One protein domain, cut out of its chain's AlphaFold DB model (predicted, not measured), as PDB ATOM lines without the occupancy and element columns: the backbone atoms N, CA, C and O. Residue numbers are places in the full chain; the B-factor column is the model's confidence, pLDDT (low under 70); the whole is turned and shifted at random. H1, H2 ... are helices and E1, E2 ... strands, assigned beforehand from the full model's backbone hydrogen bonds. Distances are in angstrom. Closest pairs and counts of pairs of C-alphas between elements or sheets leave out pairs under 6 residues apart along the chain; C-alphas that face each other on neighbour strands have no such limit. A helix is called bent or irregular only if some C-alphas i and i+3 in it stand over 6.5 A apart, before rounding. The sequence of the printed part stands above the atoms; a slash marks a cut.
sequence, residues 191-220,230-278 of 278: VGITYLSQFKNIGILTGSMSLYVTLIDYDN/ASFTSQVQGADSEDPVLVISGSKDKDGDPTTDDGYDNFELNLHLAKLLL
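AT A GLANCE: This is residues 191 to 220 and 230 to 278 of the 278 residues of the protein "Lipoprotein, putative" of Dictyoglomus thermophilum (strain ATCC 35947 / DSM 3960 / H-6-12) (UniProt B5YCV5). The model is a long, narrow, twisted sheet of five strands, with E3, E4 and E5 side by side and the long, bent E2 running on past E3 as an arm. E1 folds against the first part of E2, and the short H1 follows E5 near one end of the sheet. The printed part has 79 residues, with five named strands and one named helix that follow along the chain as E1 E2 E3 E4 E5 H1; the class is mostly strand, and the sheet's order, E1 - E2 - E3 - E4 - E5, is all antiparallel. It is only just loose, close to extended, with a radius of gyration of the C-alphas of 17.1 A and spans of 57 by 19 by 17 A.

IN THESE COORDINATES: Find C-alpha 202 at (194.706, 192.887, 199.614); from there E2, residues 202 to 217, runs 45.1 A to C-alpha 217 at (208.435, 229.944, 177.820). E1 is residues 191 to 196, 16.3 A; E3 is 230 to 237, 22.5 A; E4 is 245 to 253, 25.3 A; E5 is 264 to 272, 26.0 A. H1 is residues 274 to 277, 5.3 A.

HOW THE PARTS SIT: Look at residue 207, where E2 bends by 52 degrees: its pairing is staggered, with E1 over 202 to 206 and with E3 over 207 to 211. N 194 and O 204 are 2.8 A apart in the hairpin E1 and E2, and N 209 and O 232 are 2.8 A apart between E2 and E3. E3, E4 and E5 form a meander, each strand the antiparallel neighbour of the one before; N 233 and O 249 are 2.8 A apart, as are N 248 and O 269. E1 and E5 are the edge strands. H1 is not on the sheet, with 2 pairs of C-alphas within 10 A; it is too short for an O i to N i+4 pair, and its 1 O i to N i+3 pair is not within range.

THE WHOLE: The C-alphas farthest apart are those of Gln 198 and Asp 219, 57.2 A. Residues 221 to 229 are cut out, and C-alphas 220 and 230 stand 24.7 A apart across the cut. Of the links printed whole, none is long. Mean pLDDT of the printed part is 84.3; look for values under 70 at residues 201, 203 and 276 to 278.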
ATOM      1  N   VAL A 191     208.522 203.124 197.995       83.56
ATOM      2  CA  VAL A 191     207.277 202.468 197.610       83.56
ATOM      3  C   VAL A 191     207.313 201.025 198.099       83.56
ATOM      4  O   VAL A 191     208.260 200.286 197.827       83.56
ATOM      5  N   GLY A 192     206.273 200.626 198.823       73.62
ATOM      6  CA  GLY A 192     206.109 199.292 199.381       73.62
ATOM      7  C   GLY A 192     204.646 198.872 199.421       73.62
ATOM      8  O   GLY A 192     203.742 199.701 199.311       73.62
ATOM      9  N   ILE A 193     204.411 197.573 199.587       77.31
ATOM     10  CA  ILE A 193     203.069 196.992 199.676       77.31
ATOM     11  C   ILE A 193     202.806 196.590 201.126       77.31
ATOM     12  O   ILE A 193     203.530 195.767 201.683       77.31
ATOM     13  N   THR A 194     201.748 197.138 201.716       75.75
ATOM     14  CA  THR A 194     201.204 196.670 202.993       75.75
ATOM     15  C   THR A 194     200.041 195.729 202.719       75.75
ATOM     16  O   THR A 194     199.041 196.140 202.137       75.75
ATOM     17  N   TYR A 195     200.160 194.467 203.125       75.69
ATOM     18  CA  TYR A 195     199.096 193.479 202.956       75.69
ATOM     19  C   TYR A 195     198.116 193.521 204.126       75.69
ATOM     20  O   TYR A 195     198.528 193.505 205.283       75.69
ATOM     21  N   LEU A 196     196.823 193.539 203.813       76.56
ATOM     22  CA  LEU A 196     195.741 193.516 204.792       76.56
ATOM     23  C   LEU A 196     195.184 192.094 204.902       76.56
ATOM     24  O   LEU A 196     194.405 191.642 204.052       76.56
ATOM     25  N   SER A 197     195.613 191.363 205.926       75.31
ATOM     26  CA  SER A 197     195.338 189.929 206.087       75.31
ATOM     27  C   SER A 197     193.837 189.608 206.186       75.31
ATOM     28  O   SER A 197     193.324 188.726 205.492       75.31
ATOM     29  N   GLN A 198     193.106 190.406 206.955       77.44
ATOM     30  CA  GLN A 198     191.660 190.382 207.159       77.44
ATOM     31  C   GLN A 198     190.838 190.707 205.898       77.44
ATOM     32  O   GLN A 198     189.673 190.323 205.818       77.44
ATOM     33  N   PHE A 199     191.444 191.315 204.872       75.69
ATOM     34  CA  PHE A 199     190.816 191.560 203.568       75.69
ATOM     35  C   PHE A 199     191.398 190.654 202.480       75.69
ATOM     36  O   PHE A 199     191.719 191.111 201.390       75.69
ATOM     37  N   LYS A 200     191.549 189.351 202.758       75.62
ATOM     38  CA  LYS A 200     192.077 188.355 201.799       75.62
ATOM     39  C   LYS A 200     193.462 188.724 201.243       75.62
ATOM     40  O   LYS A 200     193.741 188.456 200.076       75.62
ATOM     41  N   ASN A 201     194.319 189.319 202.074       68.62
ATOM     42  CA  ASN A 201     195.651 189.799 201.691       68.62
ATOM     43  C   ASN A 201     195.625 190.816 200.536       68.62
ATOM     44  O   ASN A 201     196.491 190.784 199.661       68.62
ATOM     45  N   ILE A 202     194.649 191.729 200.516       71.94
ATOM     46  CA  ILE A 202     194.706 192.887 199.614       71.94
ATOM     47  C   ILE A 202     195.964 193.701 199.942       71.94
ATOM     48  O   ILE A 202     196.193 194.061 201.094       71.94
ATOM     49  N   GLY A 203     196.788 193.968 198.929       68.25
ATOM     50  CA  GLY A 203     197.978 194.803 199.051       68.25
ATOM     51  C   GLY A 203     197.655 196.271 198.793       68.25
ATOM     52  O   GLY A 203     197.104 196.608 197.750       68.25
ATOM     53  N   ILE A 204     198.028 197.142 199.728       70.94
ATOM     54  CA  ILE A 204     197.936 198.597 199.606       70.94
ATOM     55  C   ILE A 204     199.327 199.151 199.348       70.94
ATOM     56  O   ILE A 204     200.248 198.938 200.140       70.94
ATOM     57  N   LEU A 205     199.484 199.877 198.247       73.44
ATOM     58  CA  LEU A 205     200.737 200.548 197.937       73.44
ATOM     59  C   LEU A 205     200.877 201.817 198.782       73.44
ATOM     60  O   LEU A 205     199.970 202.642 198.883       73.44
ATOM     61  N   THR A 206     202.042 201.949 199.394       80.94
ATOM     62  CA  THR A 206     202.421 203.025 200.312       80.94
ATOM     63  C   THR A 206     203.784 203.558 199.914       80.94
ATOM     64  O   THR A 206     204.543 202.836 199.273       80.94
ATOM     65  N   GLY A 207     204.107 204.799 200.258       85.56
ATOM     66  CA  GLY A 207     205.396 205.395 199.915       85.56
ATOM     67  C   GLY A 207     205.317 206.907 199.817       85.56
ATOM     68  O   GLY A 207     204.342 207.514 200.246       85.56
ATOM     69  N   SER A 208     206.353 207.525 199.261       89.06
ATOM     70  CA  SER A 208     206.387 208.965 198.999       89.06
ATOM     71  C   SER A 208     206.296 209.246 197.509       89.06
ATOM     72  O   SER A 208     206.896 208.529 196.710       89.06
ATOM     73  N   MET A 209     205.595 210.313 197.146       87.69
ATOM     74  CA  MET A 209     205.449 210.790 195.780       87.69
ATOM     75  C   MET A 209     205.528 212.315 195.749       87.69
ATOM     76  O   MET A 209     204.981 212.986 196.618       87.69
ATOM     77  N   SER A 210     206.180 212.853 194.727       88.50
ATOM     78  CA  SER A 210     206.272 214.282 194.454       88.50
ATOM     79  C   SER A 210     205.977 214.551 192.987       88.50
ATOM     80  O   SER A 210     206.471 213.845 192.109       88.50
ATOM     81  N   LEU A 211     205.199 215.592 192.725       87.69
ATOM     82  CA  LEU A 211     204.905 216.121 191.403       87.69
ATOM     83  C   LEU A 211     205.629 217.453 191.244       87.69
ATOM     84  O   LEU A 211     205.433 218.362 192.048       87.69
ATOM     85  N   TYR A 212     206.419 217.573 190.187       89.56
ATOM     86  CA  TYR A 212     207.093 218.799 189.793       89.56
ATOM     87  C   TYR A 212     206.582 219.259 188.435       89.56
ATOM     88  O   TYR A 212     206.247 218.427 187.594       89.56
ATOM     89  N   VAL A 213     206.570 220.566 188.201       89.25
ATOM     90  CA  VAL A 213     206.235 221.174 186.912       89.25
ATOM     91  C   VAL A 213     207.428 221.952 186.375       89.25
ATOM     92  O   VAL A 213     208.147 222.632 187.108       89.25
ATOM     93  N   THR A 214     207.634 221.839 185.068       90.69
ATOM     94  CA  THR A 214     208.550 222.677 184.299       90.69
ATOM     95  C   THR A 214     207.733 223.468 183.287       90.69
ATOM     96  O   THR A 214     206.977 222.885 182.514       90.69
ATOM     97  N   LEU A 215     207.902 224.785 183.291       90.88
ATOM     98  CA  LEU A 215     207.330 225.723 182.336       90.88
ATOM     99  C   LEU A 215     208.407 226.752 181.969       90.88
ATOM    100  O   LEU A 215     208.670 227.700 182.706       90.88
ATOM    101  N   ILE A 216     209.047 226.537 180.829       92.44
ATOM    102  CA  ILE A 216     210.020 227.444 180.231       92.44
ATOM    103  C   ILE A 216     209.386 227.974 178.951       92.44
ATOM    104  O   ILE A 216     209.220 227.232 177.985       92.44
ATOM    105  N   ASP A 217     209.023 229.248 178.957       90.69
ATOM    106  CA  ASP A 217     208.435 229.944 177.820       90.69
ATOM    107  C   ASP A 217     209.248 231.211 177.562       90.69
ATOM    108  O   ASP A 217     209.165 232.196 178.299       90.69
ATOM    109  N   TYR A 218     210.072 231.172 176.519       89.44
ATOM    110  CA  TYR A 218     210.938 232.288 176.160       89.44
ATOM    111  C   TYR A 218     210.168 233.461 175.559       89.44
ATOM    112  O   TYR A 218     210.615 234.599 175.694       89.44
ATOM    113  N   ASP A 219     209.011 233.200 174.950       88.44
ATOM    114  CA  ASP A 219     208.188 234.224 174.308       88.44
ATOM    115  C   ASP A 219     207.501 235.106 175.359       88.44
ATOM    116  O   ASP A 219     207.340 236.309 175.158       88.44
ATOM    117  N   ASN A 220     207.181 234.519 176.517       89.00
ATOM    118  CA  ASN A 220     206.580 235.206 177.661       89.00
ATOM    119  C   ASN A 220     207.555 235.453 178.828       89.00
ATOM    120  O   ASN A 220     207.141 235.914 179.891       89.00
ATOM    121  N   ALA A 230     203.289 219.307 194.308       87.56
ATOM    122  CA  ALA A 230     202.750 218.533 195.415       87.56
ATOM    123  C   ALA A 230     203.764 217.495 195.873       87.56
ATOM    124  O   ALA A 230     204.488 216.929 195.059       87.56
ATOM    125  N   SER A 231     203.786 217.207 197.166       89.81
ATOM    126  CA  SER A 231     204.465 216.043 197.724       89.81
ATOM    127  C   SER A 231     203.570 215.385 198.754       89.81
ATOM    128  O   SER A 231     202.896 216.066 199.522       89.81
ATOM    129  N   PHE A 232     203.545 214.061 198.776       87.88
ATOM    130  CA  PHE A 232     202.798 213.316 199.769       87.88
ATOM    131  C   PHE A 232     203.480 212.013 200.130       87.88
ATOM    132  O   PHE A 232     204.208 211.417 199.339       87.88
ATOM    133  N   THR A 233     203.194 211.560 201.337       89.62
ATOM    134  CA  THR A 233     203.584 210.264 201.855       89.62
ATOM    135  C   THR A 233     202.329 209.535 202.292       89.62
ATOM    136  O   THR A 233     201.455 210.114 202.940       89.62
ATOM    137  N   SER A 234     202.239 208.262 201.935       86.56
ATOM    138  CA  SER A 234     201.163 207.376 202.339       86.56
ATOM    139  C   SER A 234     201.685 206.227 203.192       86.56
ATOM    140  O   SER A 234     202.773 205.699 202.955       86.56
ATOM    141  N   GLN A 235     200.896 205.832 204.187       89.62
ATOM    142  CA  GLN A 235     201.155 204.685 205.053       89.62
ATOM    143  C   GLN A 235     199.837 204.065 205.517       89.62
ATOM    144  O   GLN A 235     198.824 204.755 205.628       89.62
ATOM    145  N   VAL A 236     199.850 202.773 205.834       87.50
ATOM    146  CA  VAL A 236     198.702 202.095 206.443       87.50
ATOM    147  C   VAL A 236     198.914 202.000 207.949       87.50
ATOM    148  O   VAL A 236     199.923 201.472 208.413       87.50
ATOM    149  N   GLN A 237     197.939 202.475 208.718       92.25
ATOM    150  CA  GLN A 237     197.864 202.289 210.163       92.25
ATOM    151  C   GLN A 237     196.897 201.159 210.503       92.25
ATOM    152  O   GLN A 237     195.844 201.021 209.880       92.25
ATOM    153  N   GLY A 238     197.255 200.351 211.506       89.75
ATOM    154  CA  GLY A 238     196.417 199.240 211.952       89.75
ATOM    155  C   GLY A 238     196.169 198.213 210.847       89.75
ATOM    156  O   GLY A 238     195.028 197.806 210.653       89.75
ATOM    157  N   ALA A 239     197.214 197.813 210.112       83.75
ATOM    158  CA  ALA A 239     197.102 196.879 208.989       83.75
ATOM    159  C   ALA A 239     196.390 195.565 209.359       83.75
ATOM    160  O   ALA A 239     195.640 195.058 208.537       83.75
ATOM    161  N   ASP A 240     196.552 195.084 210.597       84.50
ATOM    162  CA  ASP A 240     195.897 193.878 211.133       84.50
ATOM    163  C   ASP A 240     194.589 194.164 211.903       84.50
ATOM    164  O   ASP A 240     194.046 193.285 212.570       84.50
ATOM    165  N   SER A 241     194.092 195.404 211.875       87.56
ATOM    166  CA  SER A 241     192.863 195.798 212.575       87.56
ATOM    167  C   SER A 241     191.610 195.571 211.725       87.56
ATOM    168  O   SER A 241     191.683 195.426 210.506       87.56
ATOM    169  N   GLU A 242     190.436 195.585 212.358       87.19
ATOM    170  CA  GLU A 242     189.151 195.483 211.650       87.19
ATOM    171  C   GLU A 242     188.875 196.681 210.724       87.19
ATOM    172  O   GLU A 242     188.109 196.544 209.773       87.19
ATOM    173  N   ASP A 243     189.524 197.826 210.963       88.75
ATOM    174  CA  ASP A 243     189.420 199.027 210.130       88.75
ATOM    175  C   ASP A 243     190.786 199.705 209.935       88.75
ATOM    176  O   ASP A 243     191.099 200.695 210.601       88.75
ATOM    177  N   PRO A 244     191.628 199.177 209.028       89.06
ATOM    178  CA  PRO A 244     192.885 199.812 208.669       89.06
ATOM    179  C   PRO A 244     192.632 201.178 208.058       89.06
ATOM    180  O   PRO A 244     191.692 201.365 207.285       89.06
ATOM    181  N   VAL A 245     193.531 202.114 208.329       90.00
ATOM    182  CA  VAL A 245     193.430 203.475 207.805       90.00
ATOM    183  C   VAL A 245     194.620 203.746 206.898       90.00
ATOM    184  O   VAL A 245     195.769 203.669 207.334       90.00
ATOM    185  N   LEU A 246     194.355 204.077 205.635       87.88
ATOM    186  CA  LEU A 246     195.358 204.652 204.744       87.88
ATOM    187  C   LEU A 246     195.469 206.145 205.055       87.88
ATOM    188  O   LEU A 246     194.557 206.922 204.772       87.88
ATOM    189  N   VAL A 247     196.593 206.526 205.648       87.50
ATOM    190  CA  VAL A 247     196.929 207.914 205.959       87.50
ATOM    191  C   VAL A 247     197.772 208.455 204.819       87.50
ATOM    192  O   VAL A 247     198.827 207.896 204.522       87.50
ATOM    193  N   ILE A 248     197.318 209.534 204.188       89.31
ATOM    194  CA  ILE A 248     198.051 210.270 203.157       89.31
ATOM    195  C   ILE A 248     198.257 211.684 203.676       89.31
ATOM    196  O   ILE A 248     197.296 212.403 203.920       89.31
ATOM    197  N   SER A 249     199.506 212.092 203.843       86.94
ATOM    198  CA  SER A 249     199.855 213.424 204.343       86.94
ATOM    199  C   SER A 249     200.882 214.066 203.435       86.94
ATOM    200  O   SER A 249     201.667 213.363 202.800       86.94
ATOM    201  N   GLY A 250     200.873 215.387 203.337       93.06
ATOM    202  CA  GLY A 250     201.735 216.054 202.385       93.06
ATOM    203  C   GLY A 250     201.577 217.557 202.349       93.06
ATOM    204  O   GLY A 250     200.973 218.172 203.226       93.06
ATOM    205  N   SER A 251     202.131 218.125 201.289       87.94
ATOM    206  CA  SER A 251     202.053 219.537 200.959       87.94
ATOM    207  C   SER A 251     201.685 219.699 199.491       87.94
ATOM    208  O   SER A 251     202.033 218.867 198.650       87.94
ATOM    209  N   LYS A 252     200.969 220.768 199.173       88.31
ATOM    210  CA  LYS A 252     200.682 221.177 197.801       88.31
ATOM    211  C   LYS A 252     200.959 222.661 197.650       88.31
ATOM    212  O   LYS A 252     200.824 223.411 198.615       88.31
ATOM    213  N   ASP A 253     201.315 223.060 196.446       86.38
ATOM    214  CA  ASP A 253     201.361 224.454 196.043       86.38
ATOM    215  C   ASP A 253     200.003 225.114 196.342       86.38
ATOM    216  O   ASP A 253     198.932 224.479 196.266       86.38
ATOM    217  N   LYS A 254     200.061 226.341 196.850       86.25
ATOM    218  CA  LYS A 254     198.924 226.947 197.537       86.25
ATOM    219  C   LYS A 254     197.865 227.425 196.550       86.25
ATOM    220  O   LYS A 254     196.696 227.053 196.712       86.25
ATOM    221  N   ASP A 255     198.260 228.156 195.516       82.81
ATOM    222  CA  ASP A 255     197.380 228.595 194.430       82.81
ATOM    223  C   ASP A 255     197.342 227.616 193.237       82.81
ATOM    224  O   ASP A 255     196.385 227.644 192.457       82.81
ATOM    225  N   GLY A 256     198.305 226.694 193.146       81.06
ATOM    226  CA  GLY A 256     198.415 225.734 192.050       81.06
ATOM    227  C   GLY A 256     198.995 226.345 190.772       81.06
ATOM    228  O   GLY A 256     198.942 225.694 189.723       81.06
ATOM    229  N   ASP A 257     199.521 227.569 190.837       84.31
ATOM    230  CA  ASP A 257     200.152 228.265 189.726       84.31
ATOM    231  C   ASP A 257     201.670 228.018 189.765       84.31
ATOM    232  O   ASP A 257     202.377 228.448 190.678       84.31
ATOM    233  N   PRO A 258     202.249 227.340 188.761       84.69
ATOM    234  CA  PRO A 258     203.678 227.073 188.762       84.69
ATOM    235  C   PRO A 258     204.548 228.344 188.646       84.69
ATOM    236  O   PRO A 258     205.758 228.259 188.839       84.69
ATOM    237  N   THR A 259     203.976 229.506 188.321       86.81
ATOM    238  CA  THR A 259     204.707 230.762 188.078       86.81
ATOM    239  C   THR A 259     204.793 231.691 189.287       86.81
ATOM    240  O   THR A 259     205.554 232.661 189.257       86.81
ATOM    241  N   THR A 260     204.062 231.398 190.359       86.44
ATOM    242  CA  THR A 260     204.053 232.178 191.603       86.44
ATOM    243  C   THR A 260     204.919 231.514 192.681       86.44
ATOM    244  O   THR A 260     205.342 230.367 192.547       86.44
ATOM    245  N   ASP A 261     205.240 232.238 193.754       83.94
ATOM    246  CA  ASP A 261     205.899 231.685 194.950       83.94
ATOM    247  C   ASP A 261     205.130 232.154 196.191       83.94
ATOM    248  O   ASP A 261     205.491 233.130 196.852       83.94
ATOM    249  N   ASP A 262     203.978 231.527 196.433       85.19
ATOM    250  CA  ASP A 262     203.021 231.893 197.484       85.19
ATOM    251  C   ASP A 262     203.023 230.918 198.684       85.19
ATOM    252  O   ASP A 262     202.311 231.133 199.679       85.19
ATOM    253  N   GLY A 263     203.889 229.901 198.626       90.94
ATOM    254  CA  GLY A 263     204.107 228.889 199.654       90.94
ATOM    255  C   GLY A 263     203.345 227.583 199.409       90.94
ATOM    256  O   GLY A 263     202.850 227.311 198.323       90.94
ATOM    257  N   TYR A 264     203.267 226.748 200.447       91.44
ATOM    258  CA  TYR A 264     202.634 225.430 200.373       91.44
ATOM    259  C   TYR A 264     201.594 225.255 201.479       91.44
ATOM    260  O   TYR A 264     201.843 225.595 202.639       91.44
ATOM    261  N   ASP A 265     200.456 224.662 201.125       89.88
ATOM    262  CA  ASP A 265     199.446 224.205 202.073       89.88
ATOM    263  C   ASP A 265     199.708 222.748 202.451       89.88
ATOM    264  O   ASP A 265     199.835 221.878 201.585       89.88
ATOM    265  N   ASN A 266     199.723 222.461 203.752       93.25
ATOM    266  CA  ASN A 266     199.766 221.088 204.239       93.25
ATOM    267  C   ASN A 266     198.380 220.447 204.172       93.25
ATOM    268  O   ASN A 266     197.362 221.103 204.401       93.25
ATOM    269  N   PHE A 267     198.345 219.142 203.929       87.44
ATOM    270  CA  PHE A 267     197.123 218.358 203.998       87.44
ATOM    271  C   PHE A 267     197.364 217.009 204.668       87.44
ATOM    272  O   PHE A 267     198.463 216.455 204.636       87.44
ATOM    273  N   GLU A 268     196.293 216.468 205.236       89.62
ATOM    274  CA  GLU A 268     196.230 215.102 205.730       89.62
ATOM    275  C   GLU A 268     194.859 214.525 205.379       89.62
ATOM    276  O   GLU A 268     193.822 215.163 205.568       89.62
ATOM    277  N   LEU A 269     194.865 213.316 204.836       85.62
ATOM    278  CA  LEU A 269     193.696 212.550 204.462       85.62
ATOM    279  C   LEU A 269     193.781 211.187 205.143       85.62
ATOM    280  O   LEU A 269     194.752 210.455 204.973       85.62
ATOM    281  N   ASN A 270     192.728 210.841 205.874       85.75
ATOM    282  CA  ASN A 270     192.590 209.560 206.551       85.75
ATOM    283  C   ASN A 270     191.468 208.765 205.876       85.75
ATOM    284  O   ASN A 270     190.300 209.157 205.928       85.75
ATOM    285  N   LEU A 271     191.824 207.665 205.211       85.69
ATOM    286  CA  LEU A 271     190.896 206.801 204.483       85.69
ATOM    287  C   LEU A 271     190.703 205.483 205.234       85.69
ATOM    288  O   LEU A 271     191.590 204.634 205.251       85.69
ATOM    289  N   HIS A 272     189.523 205.306 205.822       85.19
ATOM    290  CA  HIS A 272     189.109 204.064 206.478       85.19
ATOM    291  C   HIS A 272     188.841 202.974 205.432       85.19
ATOM    292  O   HIS A 272     187.875 203.063 204.667       85.19
ATOM    293  N   LEU A 273     189.712 201.968 205.373       81.94
ATOM    294  CA  LEU A 273     189.729 200.976 204.300       81.94
ATOM    295  C   LEU A 273     188.637 199.919 204.454       81.94
ATOM    296  O   LEU A 273     188.168 199.415 203.435       81.94
ATOM    297  N   ALA A 274     188.156 199.621 205.667       83.19
ATOM    298  CA  ALA A 274     187.103 198.613 205.830       83.19
ATOM    299  C   ALA A 274     185.833 198.971 205.054       83.19
ATOM    300  O   ALA A 274     185.213 198.113 204.440       83.19
ATOM    301  N   LYS A 275     185.473 200.256 205.012       76.69
ATOM    302  CA  LYS A 275     184.284 200.736 204.289       76.69
ATOM    303  C   LYS A 275     184.429 200.704 202.769       76.69
ATOM    304  O   LYS A 275     183.426 200.790 202.074       76.69
ATOM    305  N   LEU A 276     185.663 200.664 202.273       69.88
ATOM    306  CA  LEU A 276     185.980 200.683 200.845       69.88
ATOM    307  C   LEU A 276     186.201 199.272 200.284       69.88
ATOM    308  O   LEU A 276     186.098 199.079 199.076       69.88
ATOM    309  N   LEU A 277     186.540 198.309 201.150       68.00
ATOM    310  CA  LEU A 277     186.935 196.946 200.781       68.00
ATOM    311  C   LEU A 277     185.875 195.870 201.077       68.00
ATOM    312  O   LEU A 277     186.050 194.730 200.638       68.00
ATOM    313  N   LEU A 278     184.815 196.213 201.820       62.62
ATOM    314  CA  LEU A 278     183.644 195.364 202.094       62.62
ATOM    315  C   LEU A 278     182.533 195.608 201.070       62.62
ATOM    316  O   LEU A 278     181.947 194.597 200.620       62.62
TER     317      LEU A 278